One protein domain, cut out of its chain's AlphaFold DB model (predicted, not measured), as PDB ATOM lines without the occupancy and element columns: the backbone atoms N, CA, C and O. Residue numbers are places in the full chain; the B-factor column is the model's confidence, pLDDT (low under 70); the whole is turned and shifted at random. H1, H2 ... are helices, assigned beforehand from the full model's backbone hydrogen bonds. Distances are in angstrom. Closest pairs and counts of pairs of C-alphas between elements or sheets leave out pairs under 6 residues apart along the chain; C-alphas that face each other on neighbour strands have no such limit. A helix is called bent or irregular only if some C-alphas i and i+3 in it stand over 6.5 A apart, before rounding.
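AT A GLANCE: This is residues 2 to 54 of the 262 residues of an uncharacterized protein of Dorea formicigenerans (UniProt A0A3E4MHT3). One long, kinked helix, H3, makes most of the length, with residues 35 to 54 sticking out as an arm from a small head that holds two short, crosswise helices, H1 and H2. The 53 printed residues have three named helices in the order H1, H2, H3 and no named strand: all helix. The whole is extended, with a radius of gyration of the C-alphas of 15.6 A and spans of 52 by 19 by 15 A.

IN THESE COORDINATES: H3, residues 31 to 51, is 27.0 A long, from C-alpha 31 at (38.036, -17.571, -19.656) to C-alpha 51 at (33.997, -33.205, -41.252). It is irregular, with C-alphas 35 and 38 7.1 A apart, and has a kink of 53 degrees near residue 45. H2 is residues 17 to 26, 14.2 A; H1 is residues 2 to 11, 14.4 A, from (30.255, -5.110, -21.585).

HOW THE PARTS SIT: H3 touches no helix: it is apart from H1, and only just apart from H2, at 8.4 A. H1 and H2 are close but not clearly touching, about perpendicular at 79 degrees; their closest C-alphas, of Tyr 4 and Phe 20, are 6.8 A apart. In H1 and H2 every O i to N i+4 pair is within hydrogen-bond range; in H3 8 of 17 are, beside 6 of 18 O i to N i+3 pairs.

THE WHOLE: The C-alphas of Ser 12 and Pro 53, the two farthest apart, are 52.3 A apart. The printed part has no cut, and both links are tight. Its mean pLDDT is 72.7; residues 3 to 5, 8 and 25 to 39 are under 70.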
ATOM      1  N   VAL A   2      30.851  -5.147 -22.947       70.19
ATOM      2  CA  VAL A   2      30.255  -5.110 -21.585       70.19
ATOM      3  C   VAL A   2      31.286  -5.402 -20.482       70.19
ATOM      4  O   VAL A   2      31.424  -4.598 -19.568       70.19
ATOM      5  N   TYR A   3      32.079  -6.471 -20.628       69.25
ATOM      6  CA  TYR A   3      33.196  -6.801 -19.725       69.25
ATOM      7  C   TYR A   3      34.196  -5.649 -19.558       69.25
ATOM      8  O   TYR A   3      34.505  -5.239 -18.448       69.25
ATOM      9  N   TYR A   4      34.635  -5.051 -20.665       67.62
ATOM     10  CA  TYR A   4      35.601  -3.954 -20.632       67.62
ATOM     11  C   TYR A   4      35.043  -2.674 -19.994       67.62
ATOM     12  O   TYR A   4      35.762  -1.987 -19.279       67.62
ATOM     13  N   ILE A   5      33.756  -2.367 -20.196       69.50
ATOM     14  CA  ILE A   5      33.097  -1.240 -19.517       69.50
ATOM     15  C   ILE A   5      33.040  -1.490 -18.002       69.50
ATOM     16  O   ILE A   5      33.278  -0.568 -17.221       69.50
ATOM     17  N   TYR A   6      32.755  -2.726 -17.583       71.81
ATOM     18  CA  TYR A   6      32.773  -3.110 -16.173       71.81
ATOM     19  C   TYR A   6      34.177  -2.980 -15.561       71.81
ATOM     20  O   TYR A   6      34.325  -2.345 -14.518       71.81
ATOM     21  N   ASP A   7      35.213  -3.468 -16.245       71.81
ATOM     22  CA  ASP A   7      36.606  -3.347 -15.793       71.81
ATOM     23  C   ASP A   7      37.074  -1.892 -15.710       71.81
ATOM     24  O   ASP A   7      37.686  -1.490 -14.720       71.81
ATOM     25  N   CYS A   8      36.752  -1.073 -16.716       69.19
ATOM     26  CA  CYS A   8      37.019   0.365 -16.695       69.19
ATOM     27  C   CYS A   8      36.372   1.030 -15.474       69.19
ATOM     28  O   CYS A   8      37.013   1.839 -14.806       69.19
ATOM     29  N   LYS A   9      35.139   0.641 -15.125       71.19
ATOM     30  CA  LYS A   9      34.437   1.160 -13.945       71.19
ATOM     31  C   LYS A   9      35.049   0.672 -12.628       71.19
ATOM     32  O   LYS A   9      35.111   1.442 -11.677       71.19
ATOM     33  N   LYS A  10      35.520  -0.577 -12.566       70.69
ATOM     34  CA  LYS A  10      36.181  -1.157 -11.383       70.69
ATOM     35  C   LYS A  10      37.546  -0.515 -11.110       70.69
ATOM     36  O   LYS A  10      37.902  -0.310  -9.956       70.69
ATOM     37  N   ILE A  11      38.293  -0.186 -12.166       74.69
ATOM     38  CA  ILE A  11      39.671   0.333 -12.091       74.69
ATOM     39  C   ILE A  11      39.707   1.874 -12.216       74.69
ATOM     40  O   ILE A  11      40.761   2.483 -12.084       74.69
ATOM     41  N   SER A  12      38.556   2.533 -12.408       70.06
ATOM     42  CA  SER A  12      38.439   3.988 -12.635       70.06
ATOM     43  C   SER A  12      39.244   4.492 -13.845       70.06
ATOM     44  O   SER A  12      39.853   5.556 -13.802       70.06
ATOM     45  N   LEU A  13      39.258   3.717 -14.932       70.00
ATOM     46  CA  LEU A  13      39.913   4.077 -16.193       70.00
ATOM     47  C   LEU A  13      38.892   4.597 -17.208       70.00
ATOM     48  O   LEU A  13      37.783   4.070 -17.310       70.00
ATOM     49  N   GLU A  14      39.288   5.586 -18.012       72.00
ATOM     50  CA  GLU A  14      38.477   6.048 -19.139       72.00
ATOM     51  C   GLU A  14      38.355   4.963 -20.219       72.00
ATOM     52  O   GLU A  14      39.295   4.217 -20.511       72.00
ATOM     53  N   PHE A  15      37.169   4.865 -20.821       72.19
ATOM     54  CA  PHE A  15      36.906   3.915 -21.895       72.19
ATOM     55  C   PHE A  15      37.686   4.311 -23.154       72.19
ATOM     56  O   PHE A  15      37.461   5.381 -23.718       72.19
ATOM     57  N   ASN A  16      38.555   3.421 -23.641       81.19
ATOM     58  CA  ASN A  16      39.281   3.624 -24.892       81.19
ATOM     59  C   ASN A  16      39.148   2.400 -25.811       81.19
ATOM     60  O   ASN A  16      39.558   1.290 -25.471       81.19
ATOM     61  N   ILE A  17      38.603   2.609 -27.012       77.06
ATOM     62  CA  ILE A  17      38.346   1.534 -27.979       77.06
ATOM     63  C   ILE A  17      39.631   0.871 -28.500       77.06
ATOM     64  O   ILE A  17      39.642  -0.328 -28.764       77.06
ATOM     65  N   VAL A  18      40.733   1.616 -28.602       79.62
ATOM     66  CA  VAL A  18      42.027   1.084 -29.057       79.62
ATOM     67  C   VAL A  18      42.607   0.156 -27.994       79.62
ATOM     68  O   VAL A  18      43.088  -0.930 -28.308       79.62
ATOM     69  N   VAL A  19      42.486   0.539 -26.720       76.31
ATOM     70  CA  VAL A  19      42.891  -0.301 -25.582       76.31
ATOM     71  C   VAL A  19      41.995  -1.534 -25.468       76.31
ATOM     72  O   VAL A  19      42.501  -2.618 -25.186       76.31
ATOM     73  N   PHE A  20      40.692  -1.401 -25.736       73.88
ATOM     74  CA  PHE A  20      39.779  -2.539 -25.833       73.88
ATOM     75  C   PHE A  20      40.256  -3.544 -26.887       73.88
ATOM     76  O   PHE A  20      40.464  -4.706 -26.557       73.88
ATOM     77  N   VAL A  21      40.478  -3.104 -28.129       74.19
ATOM     78  CA  VAL A  21      40.919  -3.984 -29.225       74.19
ATOM     79  C   VAL A  21      42.273  -4.621 -28.910       74.19
ATOM     80  O   VAL A  21      42.423  -5.829 -29.062       74.19
ATOM     81  N   LYS A  22      43.230  -3.841 -28.393       76.00
ATOM     82  CA  LYS A  22      44.546  -4.345 -27.984       76.00
ATOM     83  C   LYS A  22      44.424  -5.442 -26.920       76.00
ATOM     84  O   LYS A  22      44.985  -6.515 -27.093       76.00
ATOM     85  N   ARG A  23      43.602  -5.231 -25.887       70.38
ATOM     86  CA  ARG A  23      43.335  -6.243 -24.850       70.38
ATOM     87  C   ARG A  23      42.605  -7.480 -25.373       70.38
ATOM     88  O   ARG A  23      42.841  -8.550 -24.842       70.38
ATOM     89  N   VAL A  24      41.735  -7.354 -26.381       70.62
ATOM     90  CA  VAL A  24      41.071  -8.517 -27.010       70.62
ATOM     91  C   VAL A  24      42.080  -9.394 -27.761       70.62
ATOM     92  O   VAL A  24      41.910 -10.613 -27.806       70.62
ATOM     93  N   ILE A  25      43.098  -8.775 -28.364       68.25
ATOM     94  CA  ILE A  25      44.121  -9.454 -29.170       68.25
ATOM     95  C   ILE A  25      45.226 -10.049 -28.288       68.25
ATOM     96  O   ILE A  25      45.650 -11.174 -28.527       68.25
ATOM     97  N   GLU A  26      45.698  -9.304 -27.287       69.12
ATOM     98  CA  GLU A  26      46.865  -9.676 -26.473       69.12
ATOM     99  C   GLU A  26      46.560 -10.697 -25.372       69.12
ATOM    100  O   GLU A  26      47.481 -11.325 -24.857       69.12
ATOM    101  N   GLY A  27      45.292 -10.888 -25.002       58.16
ATOM    102  CA  GLY A  27      44.942 -11.879 -23.993       58.16
ATOM    103  C   GLY A  27      43.446 -12.147 -23.857       58.16
ATOM    104  O   GLY A  27      42.607 -11.402 -24.372       58.16
ATOM    105  N   PRO A  28      43.078 -13.223 -23.147       57.44
ATOM    106  CA  PRO A  28      41.684 -13.533 -22.884       57.44
ATOM    107  C   PRO A  28      41.071 -12.467 -21.966       57.44
ATOM    108  O   PRO A  28      41.478 -12.311 -20.819       57.44
ATOM    109  N   MET A  29      40.054 -11.742 -22.451       57.19
ATOM    110  CA  MET A  29      39.275 -10.820 -21.603       57.19
ATOM    111  C   MET A  29      38.486 -11.546 -20.504       57.19
ATOM    112  O   MET A  29      38.192 -10.957 -19.471       57.19
ATOM    113  N   SER A  30      38.124 -12.810 -20.732       60.84
ATOM    114  CA  SER A  30      37.648 -13.754 -19.716       60.84
ATOM    115  C   SER A  30      37.845 -15.180 -20.241       60.84
ATOM    116  O   SER A  30      37.929 -15.391 -21.461       60.84
ATOM    117  N   ASN A  31      37.898 -16.152 -19.327       59.50
ATOM    118  CA  ASN A  31      38.036 -17.571 -19.656       59.50
ATOM    119  C   ASN A  31      36.902 -18.057 -20.576       59.50
ATOM    120  O   ASN A  31      37.159 -18.779 -21.541       59.50
ATOM    121  N   CYS A  32      35.663 -17.618 -20.334       53.12
ATOM    122  CA  CYS A  32      34.496 -18.001 -21.134       53.12
ATOM    123  C   CYS A  32      34.415 -17.295 -22.499       53.12
ATOM    124  O   CYS A  32      33.982 -17.900 -23.484       53.12
ATOM    125  N   LEU A  33      34.844 -16.032 -22.586       54.91
ATOM    126  CA  LEU A  33      34.745 -15.234 -23.815       54.91
ATOM    127  C   LEU A  33      35.698 -15.702 -24.922       54.91
ATOM    128  O   LEU A  33      35.324 -15.717 -26.097       54.91
ATOM    129  N   TRP A  34      36.933 -16.049 -24.560       50.34
ATOM    130  CA  TRP A  34      38.005 -16.247 -25.539       50.34
ATOM    131  C   TRP A  34      38.068 -17.691 -26.061       50.34
ATOM    132  O   TRP A  34      38.168 -17.900 -27.270       50.34
ATOM    133  N   TYR A  35      37.912 -18.684 -25.176       51.41
ATOM    134  CA  TYR A  35      38.065 -20.102 -25.531       51.41
ATOM    135  C   TYR A  35      36.878 -20.694 -26.301       51.41
ATOM    136  O   TYR A  35      37.088 -21.527 -27.182       51.41
ATOM    137  N   MET A  36      35.635 -20.280 -26.019       52.12
ATOM    138  CA  MET A  36      34.459 -20.856 -26.692       52.12
ATOM    139  C   MET A  36      33.896 -19.999 -27.825       52.12
ATOM    140  O   MET A  36      33.446 -20.553 -28.824       52.12
ATOM    141  N   TYR A  37      33.882 -18.669 -27.701       58.56
ATOM    142  CA  TYR A  37      33.032 -17.866 -28.583       58.56
ATOM    143  C   TYR A  37      33.729 -17.442 -29.874       58.56
ATOM    144  O   TYR A  37      33.211 -17.680 -30.956       58.56
ATOM    145  N   ILE A  38      34.919 -16.847 -29.800       64.50
ATOM    146  CA  ILE A  38      35.581 -16.344 -31.014       64.50
ATOM    147  C   ILE A  38      36.299 -17.485 -31.741       64.50
ATOM    148  O   ILE A  38      36.073 -17.686 -32.930       64.50
ATOM    149  N   GLY A  39      37.104 -18.281 -31.032       69.81
ATOM    150  CA  GLY A  39      37.900 -19.338 -31.661       69.81
ATOM    151  C   GLY A  39      37.049 -20.407 -32.352       69.81
ATOM    152  O   GLY A  39      37.200 -20.648 -33.551       69.81
ATOM    153  N   ILE A  40      36.115 -21.023 -31.615       75.06
ATOM    154  CA  ILE A  40      35.325 -22.148 -32.138       75.06
ATOM    155  C   ILE A  40      34.311 -21.684 -33.190       75.06
ATOM    156  O   ILE A  40      34.182 -22.348 -34.215       75.06
ATOM    157  N   LEU A  41      33.613 -20.556 -33.003       77.06
ATOM    158  CA  LEU A  41      32.635 -20.094 -34.000       77.06
ATOM    159  C   LEU A  41      33.303 -19.673 -35.316       77.06
ATOM    160  O   LEU A  41      32.746 -19.942 -36.380       77.06
ATOM    161  N   LEU A  42      34.501 -19.074 -35.268       80.06
ATOM    162  CA  LEU A  42      35.250 -18.721 -36.478       80.06
ATOM    163  C   LEU A  42      35.726 -19.957 -37.247       80.06
ATOM    164  O   LEU A  42      35.664 -19.973 -38.477       80.06
ATOM    165  N   ILE A  43      36.171 -21.003 -36.543       85.00
ATOM    166  CA  ILE A  43      36.630 -22.239 -37.191       85.00
ATOM    167  C   ILE A  43      35.473 -23.179 -37.556       85.00
ATOM    168  O   ILE A  43      35.630 -24.026 -38.431       85.00
ATOM    169  N   LEU A  44      34.289 -23.024 -36.956       86.25
ATOM    170  CA  LEU A  44      33.122 -23.875 -37.194       86.25
ATOM    171  C   LEU A  44      32.779 -24.089 -38.682       86.25
ATOM    172  O   LEU A  44      32.598 -25.245 -39.066       86.25
ATOM    173  N   PRO A  45      32.707 -23.065 -39.561       87.62
ATOM    174  CA  PRO A  45      32.449 -23.289 -40.986       87.62
ATOM    175  C   PRO A  45      33.553 -24.104 -41.676       87.62
ATOM    176  O   PRO A  45      33.261 -24.884 -42.586       87.62
ATOM    177  N   VAL A  46      34.807 -23.965 -41.236       87.75
ATOM    178  CA  VAL A  46      35.931 -24.781 -41.718       87.75
ATOM    179  C   VAL A  46      35.769 -26.220 -41.236       87.75
ATOM    180  O   VAL A  46      35.801 -27.141 -42.054       87.75
ATOM    181  N   LEU A  47      35.485 -26.416 -39.944       89.00
ATOM    182  CA  LEU A  47      35.222 -27.732 -39.362       89.00
ATOM    183  C   LEU A  47      34.067 -28.433 -40.072       89.00
ATOM    184  O   LEU A  47      34.200 -29.595 -40.428       89.00
ATOM    185  N   GLN A  48      32.961 -27.741 -40.353       88.56
ATOM    186  CA  GLN A  48      31.824 -28.319 -41.073       88.56
ATOM    187  C   GLN A  48      32.194 -28.778 -42.488       88.56
ATOM    188  O   GLN A  48      31.710 -29.815 -42.937       88.56
ATOM    189  N   LYS A  49      33.023 -28.018 -43.215       89.88
ATOM    190  CA  LYS A  49      33.495 -28.420 -44.550       89.88
ATOM    191  C   LYS A  49      34.470 -29.597 -44.480       89.88
ATOM    192  O   LYS A  49      34.438 -30.440 -45.368       89.88
ATOM    193  N   MET A  50      35.281 -29.664 -43.426       90.44
ATOM    194  CA  MET A  50      36.240 -30.743 -43.192       90.44
ATOM    195  C   MET A  50      35.554 -32.051 -42.783       90.44
ATOM    196  O   MET A  50      35.868 -33.098 -43.332       90.44
ATOM    197  N   THR A  51      34.597 -32.003 -41.851       90.31
ATOM    198  CA  THR A  51      33.997 -33.205 -41.252       90.31
ATOM    199  C   THR A  51      32.934 -33.848 -42.134       90.31
ATOM    200  O   THR A  51      32.872 -35.073 -42.225       90.31
ATOM    201  N   LYS A  52      32.114 -33.070 -42.853       88.75
ATOM    202  CA  LYS A  52      31.051 -33.606 -43.729       88.75
ATOM    203  C   LYS A  52      31.494 -34.761 -44.652       88.75
ATOM    204  O   LYS A  52      30.770 -35.761 -44.677       88.75
ATOM    205  N   PRO A  53      32.630 -34.673 -45.376       92.06
ATOM    206  CA  PRO A  53      33.096 -35.749 -46.256       92.06
ATOM    207  C   PRO A  53      33.823 -36.902 -45.542       92.06
ATOM    208  O   PRO A  53      34.065 -37.928 -46.175       92.06
ATOM    209  N   MET A  54      34.177 -36.771 -44.258       91.25
ATOM    210  CA  MET A  54      34.928 -37.801 -43.527       91.25
ATOM    211  C   MET A  54      34.122 -39.097 -43.367       91.25
ATOM    212  O   MET A  54      32.913 -39.086 -43.097       91.25
TER     213      MET A  54